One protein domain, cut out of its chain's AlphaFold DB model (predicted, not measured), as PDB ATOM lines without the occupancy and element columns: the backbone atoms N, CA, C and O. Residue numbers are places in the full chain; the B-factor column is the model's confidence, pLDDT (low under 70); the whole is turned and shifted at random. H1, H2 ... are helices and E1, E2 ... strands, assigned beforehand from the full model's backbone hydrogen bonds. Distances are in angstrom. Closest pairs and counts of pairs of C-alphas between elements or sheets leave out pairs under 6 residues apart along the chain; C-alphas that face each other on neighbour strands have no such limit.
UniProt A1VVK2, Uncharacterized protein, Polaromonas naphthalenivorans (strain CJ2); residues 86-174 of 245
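This is residues 86 to 174 of the 245 residues of an uncharacterized protein of Polaromonas naphthalenivorans (strain CJ2) (UniProt A1VVK2). A small, strongly twisted sheet of five strands is built on one long strand, E2, which bends by 90 degrees at residue 118; H3 crosses one face of the sheet, and H1 is over the opposite face beside one end. Beyond H1 the chain turns through H2, and residues 99 to 105 stick out there, away from the sheet. The printed part has 89 residues, with three named helices and five named strands in the order E1, H1, H2, E2, E3, E4, H3, E5, a mixed class. The sheet is branched and mixed: E2 is antiparallel to E1 and E3 and parallel to E5, while E3 and E4 are antiparallel. The whole is compact, with a radius of gyration of the C-alphas of 13.2 A and spans of 39, 30 and 22 A.

E1 is residues 86 to 90, 13.3 A long, from C-alpha 86 at (13.492, 13.762, 96.945). H1 is residues 92 to 99, 10.8 A, and H2 residues 103 to 107, 6.2 A. E2, residues 115 to 125, measures 22.4 A and ends with C-alpha 125 at (30.951, 20.687, 101.747). E3 is residues 131 to 137, 18.7 A, and E4 residues 148 to 150, 5.6 A. H3 is residues 154 to 163, 14.4 A. E5, residues 171 to 173, 6.1 A, ends with C-alpha 173 at (34.709, 17.856, 101.100).

E1, beside residues 115 to 119, and E5, beside residues 123 to 125, lie on one side of E2, and E3 lies on the other side. N 87 and O 118 are within hydrogen-bond range at 2.9 A across E1 and E2, and N 172 and O 123 at 2.8 A across E2 and E5. E2, E3 and E4 form a meander, each strand the antiparallel neighbour of the one before, with two hairpins; N 119 and O 136 are 2.8 A apart, and N 135 and O 148 2.8 A. The closest C-alphas of E1 and E4, those of Ala 89 and Ala 150, are 5.7 A apart. H3 is on the sheet at a height of 7.8 A, only just over E3, with 3 of its 10 C-alphas falling on it, and runs across the strands at 72 degrees to E3 on the local plane. The closest C-alphas of H3 and E3 are those of Ala 161 and Ala 131, 6.3 A apart. H1 is on the opposite face at a height of 9.6 A, over E1 and along the strands. H2 is not on the sheet, and is close to but not clearly touching H1, with the C-alphas of Arg 106 and Arg 98 6.3 A apart. In H1, H2 and H3 every O i to N i+4 pair is within hydrogen-bond range.

The two C-alphas farthest apart, those of Ser 102 and Thr 167, are 40.8 A apart. The printed part has no cut, and no link is long. The mean pLDDT of the printed part is 90.0, and residue 174 alone is under 70.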
ATOM      1  N   ALA A  86      14.313  12.833  97.713       95.62
ATOM      2  CA  ALA A  86      13.492  13.762  96.945       95.62
ATOM      3  C   ALA A  86      13.471  15.145  97.613       95.62
ATOM      4  O   ALA A  86      13.372  15.237  98.838       95.62
ATOM      5  N   VAL A  87      13.579  16.198  96.806       95.31
ATOM      6  CA  VAL A  87      13.609  17.601  97.237       95.31
ATOM      7  C   VAL A  87      12.920  18.494  96.214       95.31
ATOM      8  O   VAL A  87      12.827  18.151  95.034       95.31
ATOM      9  N   LYS A  88      12.521  19.688  96.648       95.25
ATOM     10  CA  LYS A  88      12.242  20.818  95.764       95.25
ATOM     11  C   LYS A  88      13.529  21.619  95.560       95.25
ATOM     12  O   LYS A  88      14.231  21.948  96.513       95.25
ATOM     13  N   ALA A  89      13.857  21.939  94.315       95.44
ATOM     14  CA  ALA A  89      15.088  22.637  93.951       95.44
ATOM     15  C   ALA A  89      14.802  23.773  92.967       95.44
ATOM     16  O   ALA A  89      13.973  23.613  92.072       95.44
ATOM     17  N   ILE A  90      15.484  24.915  93.119       94.75
ATOM     18  CA  ILE A  90      15.331  26.010  92.157       94.75
ATOM     19  C   ILE A  90      15.848  25.573  90.784       94.75
ATOM     20  O   ILE A  90      16.980  25.089  90.669       94.75
ATOM     21  N   THR A  91      15.034  25.741  89.743       94.75
ATOM     22  CA  THR A  91      15.435  25.356  88.380       94.75
ATOM     23  C   THR A  91      16.528  26.288  87.840       94.75
ATOM     24  O   THR A  91      16.608  27.447  88.262       94.75
ATOM     25  N   PRO A  92      17.365  25.845  86.880       93.69
ATOM     26  CA  PRO A  92      18.365  26.721  86.269       93.69
ATOM     27  C   PRO A  92      17.745  27.979  85.644       93.69
ATOM     28  O   PRO A  92      18.269  29.078  85.814       93.69
ATOM     29  N   ALA A  93      16.599  27.832  84.971       92.56
ATOM     30  CA  ALA A  93      15.889  28.941  84.341       92.56
ATOM     31  C   ALA A  93      15.358  29.949  85.374       92.56
ATOM     32  O   ALA A  93      15.585  31.150  85.223       92.56
ATOM     33  N   ALA A  94      14.720  29.469  86.449       92.38
ATOM     34  CA  ALA A  94      14.242  30.331  87.529       92.38
ATOM     35  C   ALA A  94      15.405  31.039  88.237       92.38
ATOM     36  O   ALA A  94      15.337  32.237  88.498       92.38
ATOM     37  N   PHE A  95      16.514  30.336  88.483       91.81
ATOM     38  CA  PHE A  95      17.707  30.941  89.071       91.81
ATOM     39  C   PHE A  95      18.249  32.088  88.207       91.81
ATOM     40  O   PHE A  95      18.483  33.178  88.726       91.81
ATOM     41  N   VAL A  96      18.395  31.877  86.893       91.75
ATOM     42  CA  VAL A  96      18.854  32.922  85.962       91.75
ATOM     43  C   VAL A  96      17.880  34.100  85.923       91.75
ATOM     44  O   VAL A  96      18.324  35.241  86.026       91.75
ATOM     45  N   ALA A  97      16.570  33.848  85.852       90.44
ATOM     46  CA  ALA A  97      15.558  34.906  85.874       90.44
ATOM     47  C   ALA A  97      15.644  35.748  87.158       90.44
ATOM     48  O   ALA A  97      15.584  36.977  87.113       90.44
ATOM     49  N   ARG A  98      15.879  35.097  88.302       89.06
ATOM     50  CA  ARG A  98      16.061  35.784  89.583       89.06
ATOM     51  C   ARG A  98      17.323  36.633  89.631       89.06
ATOM     52  O   ARG A  98      17.319  37.652  90.312       89.06
ATOM     53  N   LEU A  99      18.397  36.278  88.923       89.38
ATOM     54  CA  LEU A  99      19.608  37.109  88.896       89.38
ATOM     55  C   LEU A  99      19.358  38.498  88.294       89.38
ATOM     56  O   LEU A  99      20.054  39.438  88.688       89.38
ATOM     57  N   SER A 100      18.363  38.624  87.410       89.69
ATOM     58  CA  SER A 100      17.936  39.881  86.783       89.69
ATOM     59  C   SER A 100      17.037  40.755  87.668       89.69
ATOM     60  O   SER A 100      16.781  41.901  87.304       89.69
ATOM     61  N   LEU A 101      16.566  40.249  88.813       88.75
ATOM     62  CA  LEU A 101      15.748  41.016  89.756       88.75
ATOM     63  C   LEU A 101      16.590  42.020  90.556       88.75
ATOM     64  O   LEU A 101      17.809  41.866  90.717       88.75
ATOM     65  N   SER A 102      15.930  43.035  91.118       90.81
ATOM     66  CA  SER A 102      16.592  43.991  92.009       90.81
ATOM     67  C   SER A 102      17.131  43.299  93.276       90.81
ATOM     68  O   SER A 102      16.641  42.238  93.674       90.81
ATOM     69  N   PRO A 103      18.132  43.870  93.976       88.81
ATOM     70  CA  PRO A 103      18.639  43.285  95.219       88.81
ATOM     71  C   PRO A 103      17.556  43.022  96.277       88.81
ATOM     72  O   PRO A 103      17.627  42.005  96.962       88.81
ATOM     73  N   ALA A 104      16.550  43.896  96.386       87.62
ATOM     74  CA  ALA A 104      15.446  43.730  97.330       87.62
ATOM     75  C   ALA A 104      14.584  42.502  96.991       87.62
ATOM     76  O   ALA A 104      14.305  41.684  97.863       87.62
ATOM     77  N   GLU A 105      14.234  42.329  95.717       85.25
ATOM     78  CA  GLU A 105      13.427  41.198  95.239       85.25
ATOM     79  C   GLU A 105      14.199  39.875  95.271       85.25
ATOM     80  O   GLU A 105      13.626  38.827  95.559       85.25
ATOM     81  N   ARG A 106      15.516  39.902  95.028       82.12
ATOM     82  CA  ARG A 106      16.363  38.701  95.136       82.12
ATOM     83  C   ARG A 106      16.461  38.173  96.560       82.12
ATOM     84  O   ARG A 106      16.527  36.958  96.733       82.12
ATOM     85  N   ASN A 107      16.496  39.083  97.534       80.62
ATOM     86  CA  ASN A 107      16.550  38.758  98.957       80.62
ATOM     87  C   ASN A 107      15.190  38.316  99.515       80.62
ATOM     88  O   ASN A 107      15.156  37.742 100.600       80.62
ATOM     89  N   ALA A 108      14.091  38.571  98.801       81.19
ATOM     90  CA  ALA A 108      12.802  37.983  99.128       81.19
ATOM     91  C   ALA A 108      12.812  36.479  98.811       81.19
ATOM     92  O   ALA A 108      13.411  36.047  97.816       81.19
ATOM     93  N   ASP A 109      12.144  35.686  99.649       75.56
ATOM     94  CA  ASP A 109      12.075  34.236  99.482       75.56
ATOM     95  C   ASP A 109      11.556  33.862  98.086       75.56
ATOM     96  O   ASP A 109      10.627  34.471  97.548       75.56
ATOM     97  N   ALA A 110      12.187  32.858  97.476       79.06
ATOM     98  CA  ALA A 110      11.743  32.335  96.193       79.06
ATOM     99  C   ALA A 110      10.354  31.702  96.327       79.06
ATOM    100  O   ALA A 110      10.071  30.984  97.288       79.06
ATOM    101  N   GLY A 111       9.481  31.987  95.362       76.31
ATOM    102  CA  GLY A 111       8.113  31.487  95.388       76.31
ATOM    103  C   GLY A 111       8.041  30.008  94.988       76.31
ATOM    104  O   GLY A 111       8.948  29.512  94.321       76.31
ATOM    105  N   PRO A 112       6.929  29.308  95.283       78.06
ATOM    106  CA  PRO A 112       6.689  27.942  94.815       78.06
ATOM    107  C   PRO A 112       6.963  27.671  93.319       78.06
ATOM    108  O   PRO A 112       7.508  26.606  93.039       78.06
ATOM    109  N   PRO A 113       6.652  28.570  92.354       81.31
ATOM    110  CA  PRO A 113       6.906  28.295  90.933       81.31
ATOM    111  C   PRO A 113       8.392  28.272  90.551       81.31
ATOM    112  O   PRO A 113       8.732  27.755  89.490       81.31
ATOM    113  N   ASP A 114       9.282  28.800  91.396       87.75
ATOM    114  CA  ASP A 114      10.725  28.782  91.132       87.75
ATOM    115  C   ASP A 114      11.321  27.372  91.331       87.75
ATOM    116  O   ASP A 114      12.411  27.074  90.827       87.75
ATOM    117  N   PHE A 115      10.608  26.496  92.051       93.19
ATOM    118  CA  PHE A 115      11.076  25.174  92.451       93.19
ATOM    119  C   PHE A 115      10.409  24.041  91.669       93.19
ATOM    120  O   PHE A 115       9.194  24.006  91.494       93.19
ATOM    121  N   ALA A 116      11.210  23.045  91.296       95.62
ATOM    122  CA  ALA A 116      10.751  21.794  90.700       95.62
ATOM    123  C   ALA A 116      11.211  20.586  91.527       95.62
ATOM    124  O   ALA A 116      12.141  20.690  92.331       95.62
ATOM    125  N   ASP A 117      10.549  19.444  91.333       96.62
ATOM    126  CA  ASP A 117      10.934  18.179  91.962       96.62
ATOM    127  C   ASP A 117      12.269  17.666  91.421       96.62
ATOM    128  O   ASP A 117      12.524  17.670  90.211       96.62
ATOM    129  N   ALA A 118      13.125  17.216  92.333       96.94
ATOM    130  CA  ALA A 118      14.437  16.683  92.021       96.94
ATOM    131  C   ALA A 118      14.875  15.610  93.024       96.94
ATOM    132  O   ALA A 118      14.358  15.502  94.138       96.94
ATOM    133  N   HIS A 119      15.894  14.847  92.640       97.00
ATOM    134  CA  HIS A 119      16.609  13.924  93.509       97.00
ATOM    135  C   HIS A 119      18.017  14.435  93.797       97.00
ATOM    136  O   HIS A 119      18.728  14.882  92.894       97.00
ATOM    137  N   VAL A 120      18.442  14.341  95.057       97.12
ATOM    138  CA  VAL A 120      19.831  14.622  95.441       97.12
ATOM    139  C   VAL A 120      20.739  13.521  94.905       97.12
ATOM    140  O   VAL A 120      20.496  12.338  95.136       97.12
ATOM    141  N   LEU A 121      21.808  13.928  94.222       97.19
ATOM    142  CA  LEU A 121      22.847  13.034  93.717       97.19
ATOM    143  C   LEU A 121      24.045  12.981  94.671       97.19
ATOM    144  O   LEU A 121      24.507  11.909  95.054       97.19
ATOM    145  N   PHE A 122      24.533  14.148  95.091       96.06
ATOM    146  CA  PHE A 122      25.652  14.269  96.023       96.06
ATOM    147  C   PHE A 122      25.655  15.625  96.731       96.06
ATOM    148  O   PHE A 122      24.966  16.565  96.325       96.06
ATOM    149  N   ALA A 123      26.465  15.731  97.784       95.50
ATOM    150  CA  ALA A 123      26.710  16.981  98.492       95.50
ATOM    151  C   ALA A 123      28.167  17.436  98.345       95.50
ATOM    152  O   ALA A 123      29.099  16.634  98.399       95.50
ATOM    153  N   GLU A 124      28.367  18.745  98.245       92.94
ATOM    154  CA  GLU A 124      29.663  19.402  98.372       92.94
ATOM    155  C   GLU A 124      29.708  20.178  99.686       92.94
ATOM    156  O   GLU A 124      28.859  21.033  99.930       92.94
ATOM    157  N   LYS A 125      30.699  19.907 100.535       90.25
ATOM    158  CA  LYS A 125      30.951  20.687 101.747       90.25
ATOM    159  C   LYS A 125      32.076  21.680 101.510       90.25
ATOM    160  O   LYS A 125      33.164  21.314 101.052       90.25
ATOM    161  N   ASP A 126      31.806  22.933 101.853       88.12
ATOM    162  CA  ASP A 126      32.834  23.964 101.916       88.12
ATOM    163  C   ASP A 126      33.760  23.772 103.132       88.12
ATOM    164  O   ASP A 126      33.599  22.853 103.941       88.12
ATOM    165  N   LYS A 127      34.753  24.655 103.270       82.12
ATOM    166  CA  LYS A 127      35.716  24.619 104.382       82.12
ATOM    167  C   LYS A 127      35.095  24.868 105.764       82.12
ATOM    168  O   LYS A 127      35.729  24.564 106.766       82.12
ATOM    169  N   TRP A 128      33.884  25.422 105.827       85.19
ATOM    170  CA  TRP A 128      33.129  25.639 107.064       85.19
ATOM    171  C   TRP A 128      32.105  24.521 107.317       85.19
ATOM    172  O   TRP A 128      31.307  24.611 108.249       85.19
ATOM    173  N   GLY A 129      32.107  23.471 106.490       83.06
ATOM    174  CA  GLY A 129      31.201  22.333 106.599       83.06
ATOM    175  C   GLY A 129      29.788  22.594 106.072       83.06
ATOM    176  O   GLY A 129      28.928  21.724 106.233       83.06
ATOM    177  N   ARG A 130      29.527  23.742 105.430       87.31
ATOM    178  CA  ARG A 130      28.215  24.029 104.832       87.31
ATOM    179  C   ARG A 130      28.054  23.205 103.565       87.31
ATOM    180  O   ARG A 130      28.907  23.236 102.678       87.31
ATOM    181  N   ALA A 131      26.958  22.457 103.498       90.88
ATOM    182  CA  ALA A 131      26.648  21.600 102.367       90.88
ATOM    183  C   ALA A 131      25.916  22.389 101.276       90.88
ATOM    184  O   ALA A 131      24.935  23.078 101.550       90.88
ATOM    185  N   THR A 132      26.370  22.256 100.035       93.44
ATOM    186  CA  THR A 132      25.564  22.532  98.847       93.44
ATOM    187  C   THR A 132      25.225  21.222  98.156       93.44
ATOM    188  O   THR A 132      26.056  20.318  98.117       93.44
ATOM    189  N   PHE A 133      24.018  21.112  97.613       95.69
ATOM    190  CA  PHE A 133      23.523  19.871  97.029       95.69
ATOM    191  C   PHE A 133      23.516  19.953  95.510       95.69
ATOM    192  O   PHE A 133      23.109  20.961  94.929       95.69
ATOM    193  N   CYS A 134      23.961  18.873  94.884       97.00
ATOM    194  CA  CYS A 134      23.846  18.671  93.452       97.00
ATOM    195  C   CYS A 134      22.684  17.719  93.196       97.00
ATOM    196  O   CYS A 134      22.614  16.639  93.790       97.00
ATOM    197  N   VAL A 135      21.763  18.141  92.338       97.50
ATOM    198  CA  VAL A 135      20.490  17.464  92.103       97.50
ATOM    199  C   VAL A 135      20.303  17.119  90.631       97.50
ATOM    200  O   VAL A 135      20.945  17.692  89.743       97.50
ATOM    201  N   TRP A 136      19.391  16.187  90.396       96.94
ATOM    202  CA  TRP A 136      18.850  15.858  89.088       96.94
ATOM    203  C   TRP A 136      17.334  15.995  89.140       96.94
ATOM    204  O   TRP A 136      16.693  15.385  89.996       96.94
ATOM    205  N   PHE A 137      16.765  16.826  88.274       96.81
ATOM    206  CA  PHE A 137      15.327  17.076  88.248       96.81
ATOM    207  C   PHE A 137      14.566  15.860  87.729       96.81
ATOM    208  O   PHE A 137      15.063  15.129  86.870       96.81
ATOM    209  N   THR A 138      13.354  15.660  88.240       94.81
ATOM    210  CA  THR A 138      12.452  14.612  87.748       94.81
ATOM    211  C   THR A 138      11.931  14.950  86.348       94.81
ATOM    212  O   THR A 138      11.799  14.055  85.520       94.81
ATOM    213  N   ASP A 139      11.686  16.235  86.058       94.19
ATOM    214  CA  ASP A 139      11.419  16.710  84.695       94.19
ATOM    215  C   ASP A 139      12.744  16.941  83.949       94.19
ATOM    216  O   ASP A 139      13.551  17.804  84.312       94.19
ATOM    217  N   GLU A 140      12.957  16.175  82.875       91.44
ATOM    218  CA  GLU A 140      14.155  16.239  82.034       91.44
ATOM    219  C   GLU A 140      14.399  17.621  81.420       91.44
ATOM    220  O   GLU A 140      15.551  17.977  81.174       91.44
ATOM    221  N   ARG A 141      13.359  18.443  81.236       94.38
ATOM    222  CA  ARG A 141      13.481  19.796  80.661       94.38
ATOM    223  C   ARG A 141      14.312  20.744  81.521       94.38
ATOM    224  O   ARG A 141      14.825  21.739  81.012       94.38
ATOM    225  N   HIS A 142      14.432  20.463  82.816       94.19
ATOM    226  CA  HIS A 142      15.248  21.253  83.738       94.19
ATOM    227  C   HIS A 142      16.697  20.762  83.827       94.19
ATOM    228  O   HIS A 142      17.538  21.449  84.411       94.19
ATOM    229  N   ASN A 143      16.999  19.593  83.261       94.38
ATOM    230  CA  ASN A 143      18.318  18.987  83.334       94.38
ATOM    231  C   ASN A 143      19.199  19.402  82.149       94.38
ATOM    232  O   ASN A 143      18.775  19.432  80.998       94.38
ATOM    233  N   GLY A 144      20.465  19.702  82.447       90.88
ATOM    234  CA  GLY A 144      21.501  19.954  81.446       90.88
ATOM    235  C   GLY A 144      22.474  18.782  81.316       90.88
ATOM    236  O   GLY A 144      22.207  17.662  81.736       90.88
ATOM    237  N   LYS A 145      23.673  19.042  80.786       90.94
ATOM    238  CA  LYS A 145      24.734  18.020  80.697       90.94
ATOM    239  C   LYS A 145      25.221  17.541  82.073       90.94
ATOM    240  O   LYS A 145      25.574  16.370  82.229       90.94
ATOM    241  N   HIS A 146      25.253  18.442  83.052       93.25
ATOM    242  CA  HIS A 146      25.807  18.212  84.384       93.25
ATOM    243  C   HIS A 146      24.729  18.355  85.467       93.25
ATOM    244  O   HIS A 146      23.788  19.126  85.267       93.25
ATOM    245  N   PRO A 147      24.878  17.659  86.610       95.19
ATOM    246  CA  PRO A 147      24.040  17.873  87.785       95.19
ATOM    247  C   PRO A 147      23.967  19.344  88.187       95.19
ATOM    248  O   PRO A 147      24.972  20.061  88.149       95.19
ATOM    249  N   TRP A 148      22.782  19.785  88.593       96.12
ATOM    250  CA  TRP A 148      22.555  21.177  88.955       96.12
ATOM    251  C   TRP A 148      22.877  21.414  90.427       96.12
ATOM    252  O   TRP A 148      22.363  20.719  91.303       96.12
ATOM    253  N   ARG A 149      23.711  22.415  90.714       94.88
ATOM    254  CA  ARG A 149      24.010  22.840  92.084       94.88
ATOM    255  C   ARG A 149      22.886  23.753  92.574       94.88
ATOM    256  O   ARG A 149      22.929  24.960  92.355       94.88
ATOM    257  N   ALA A 150      21.872  23.163  93.193       88.62
ATOM    258  CA  ALA A 150      20.619  23.847  93.476       88.62
ATOM    259  C   ALA A 150      20.582  24.519  94.852       88.62
ATOM    260  O   ALA A 150      21.055  23.976  95.854       88.62
ATOM    261  N   THR A 151      19.905  25.665  94.906       90.81
ATOM    262  CA  THR A 151      19.332  26.190  96.149       90.81
ATOM    263  C   THR A 151      18.073  25.394  96.487       90.81
ATOM    264  O   THR A 151      17.197  25.218  95.636       90.81
ATOM    265  N   LEU A 152      17.989  24.926  97.731       91.69
ATOM    266  CA  LEU A 152      16.834  24.210  98.271       91.69
ATOM    267  C   LEU A 152      16.036  25.138  99.206       91.69
ATOM    268  O   LEU A 152      16.649  25.994  99.854       91.69
ATOM    269  N   PRO A 153      14.707  24.966  99.333       88.62
ATOM    270  CA  PRO A 153      13.915  25.623 100.370       88.62
ATOM    271  C   PRO A 153      14.442  25.291 101.772       88.62
ATOM    272  O   PRO A 153      15.023  24.229 101.987       88.62
ATOM    273  N   GLY A 154      14.198  26.163 102.757       83.25
ATOM    274  CA  GLY A 154      14.768  26.021 104.106       83.25
ATOM    275  C   GLY A 154      14.484  24.675 104.794       83.25
ATOM    276  O   GLY A 154      15.377  24.114 105.432       83.25
ATOM    277  N   ALA A 155      13.276  24.122 104.628       84.12
ATOM    278  CA  ALA A 155      12.904  22.819 105.189       84.12
ATOM    279  C   ALA A 155      13.725  21.665 104.577       84.12
ATOM    280  O   ALA A 155      14.371  20.909 105.312       84.12
ATOM    281  N   ASP A 156      13.776  21.592 103.244       87.19
ATOM    282  CA  ASP A 156      14.533  20.580 102.499       87.19
ATOM    283  C   ASP A 156      16.040  20.731 102.728       87.19
ATOM    284  O   ASP A 156      16.742  19.745 102.951       87.19
ATOM    285  N   ALA A 157      16.546  21.967 102.762       86.81
ATOM    286  CA  ALA A 157      17.945  22.259 103.053       86.81
ATOM    287  C   ALA A 157      18.358  21.721 104.433       86.81
ATOM    288  O   ALA A 157      19.395  21.065 104.563       86.81
ATOM    289  N   GLY A 158      17.528  21.948 105.459       88.12
ATOM    290  CA  GLY A 158      17.766  21.445 106.811       88.12
ATOM    291  C   GLY A 158      17.733  19.917 106.895       88.12
ATOM    292  O   GLY A 158      18.570  19.314 107.575       88.12
ATOM    293  N   GLN A 159      16.803  19.271 106.185       90.94
ATOM    294  CA  GLN A 159      16.740  17.810 106.089       90.94
ATOM    295  C   GLN A 159      17.970  17.232 105.383       90.94
ATOM    296  O   GLN A 159      18.644  16.360 105.938       90.94
ATOM    297  N   CYS A 160      18.305  17.747 104.202       91.50
ATOM    298  CA  CYS A 160      19.444  17.293 103.413       91.50
ATOM    299  C   CYS A 160      20.772  17.507 104.144       91.50
ATOM    300  O   CYS A 160      21.638  16.635 104.106       91.50
ATOM    301  N   ALA A 161      20.922  18.602 104.895       91.12
ATOM    302  CA  ALA A 161      22.111  18.844 105.713       91.12
ATOM    303  C   ALA A 161      22.342  17.743 106.762       91.12
ATOM    304  O   ALA A 161      23.484  17.325 106.970       91.12
ATOM    305  N   ARG A 162      21.278  17.211 107.385       90.62
ATOM    306  CA  ARG A 162      21.387  16.084 108.335       90.62
ATOM    307  C   ARG A 162      21.801  14.781 107.647       90.62
ATOM    308  O   ARG A 162      22.532  13.986 108.246       90.62
ATOM    309  N   LEU A 163      21.350  14.593 106.406       91.69
ATOM    310  CA  LEU A 163      21.625  13.423 105.569       91.69
ATOM    311  C   LEU A 163      22.974  13.494 104.837       91.69
ATOM    312  O   LEU A 163      23.435  12.465 104.357       91.69
ATOM    313  N   ALA A 164      23.632  14.657 104.777       90.94
ATOM    314  CA  ALA A 164      24.908  14.878 104.086       90.94
ATOM    315  C   ALA A 164      26.099  14.185 104.786       90.94
ATOM    316  O   ALA A 164      26.995  14.826 105.359       90.94
ATOM    317  N   ARG A 165      26.098  12.852 104.753       87.69
ATOM    318  CA  ARG A 165      27.092  11.940 105.331       87.69
ATOM    319  C   ARG A 165      27.476  10.904 104.276       87.69
ATOM    320  O   ARG A 165      26.606  10.429 103.551       87.69
ATOM    321  N   ARG A 166      28.752  10.504 104.251       86.94
ATOM    322  CA  ARG A 166      29.311   9.543 103.277       86.94
ATOM    323  C   ARG A 166      28.632   8.173 103.281       86.94
ATOM    324  O   ARG A 166      28.672   7.464 102.285       86.94
ATOM    325  N   THR A 167      27.959   7.820 104.375       84.19
ATOM    326  CA  THR A 167      27.161   6.592 104.518       84.19
ATOM    327  C   THR A 167      25.782   6.658 103.852       84.19
ATOM    328  O   THR A 167      25.138   5.622 103.691       84.19
ATOM    329  N   VAL A 168      25.305   7.858 103.514       86.88
ATOM    330  CA  VAL A 168      23.977   8.105 102.924       86.88
ATOM    331  C   VAL A 168      24.077   8.574 101.471       86.88
ATOM    332  O   VAL A 168      23.246   8.187 100.657       86.88
ATOM    333  N   MET A 169      25.077   9.395 101.143       92.44
ATOM    334  CA  MET A 169      25.335   9.889  99.788       92.44
ATOM    335  C   MET A 169      26.827  10.191  99.594       92.44
ATOM    336  O   MET A 169      27.551  10.311 100.588       92.44
ATOM    337  N   PRO A 170      27.301  10.404  98.355       92.69
ATOM    338  CA  PRO A 170      28.624  10.967  98.125       92.69
ATOM    339  C   PRO A 170      28.742  12.359  98.760       92.69
ATOM    340  O   PRO A 170      27.882  13.223  98.557       92.69
ATOM    341  N   VAL A 171      29.820  12.589  99.513       91.00
ATOM    342  CA  VAL A 171      30.124  13.896 100.111       91.00
ATOM    343  C   VAL A 171      31.527  14.328  99.707       91.00
ATOM    344  O   VAL A 171      32.523  13.832 100.235       91.00
ATOM    345  N   ILE A 172      31.586  15.311  98.811       88.81
ATOM    346  CA  ILE A 172      32.824  15.953  98.374       88.81
ATOM    347  C   ILE A 172      33.165  17.038  99.391       88.81
ATOM    348  O   ILE A 172      32.510  18.077  99.453       88.81
ATOM    349  N   SER A 173      34.190  16.823 100.204       79.00
ATOM    350  CA  SER A 173      34.709  17.856 101.100       79.00
ATOM    351  C   SER A 173      35.892  18.564 100.452       79.00
ATOM    352  O   SER A 173      36.894  17.924 100.141       79.00
ATOM    353  N   ARG A 174      35.814  19.893 100.316       64.69
ATOM    354  CA  ARG A 174      36.982  20.730  99.975       64.69
ATOM    355  C   ARG A 174      37.838  21.083 101.190       64.69
ATOM    356  O   ARG A 174      38.708  21.942 101.089       64.69
TER     357      ARG A 174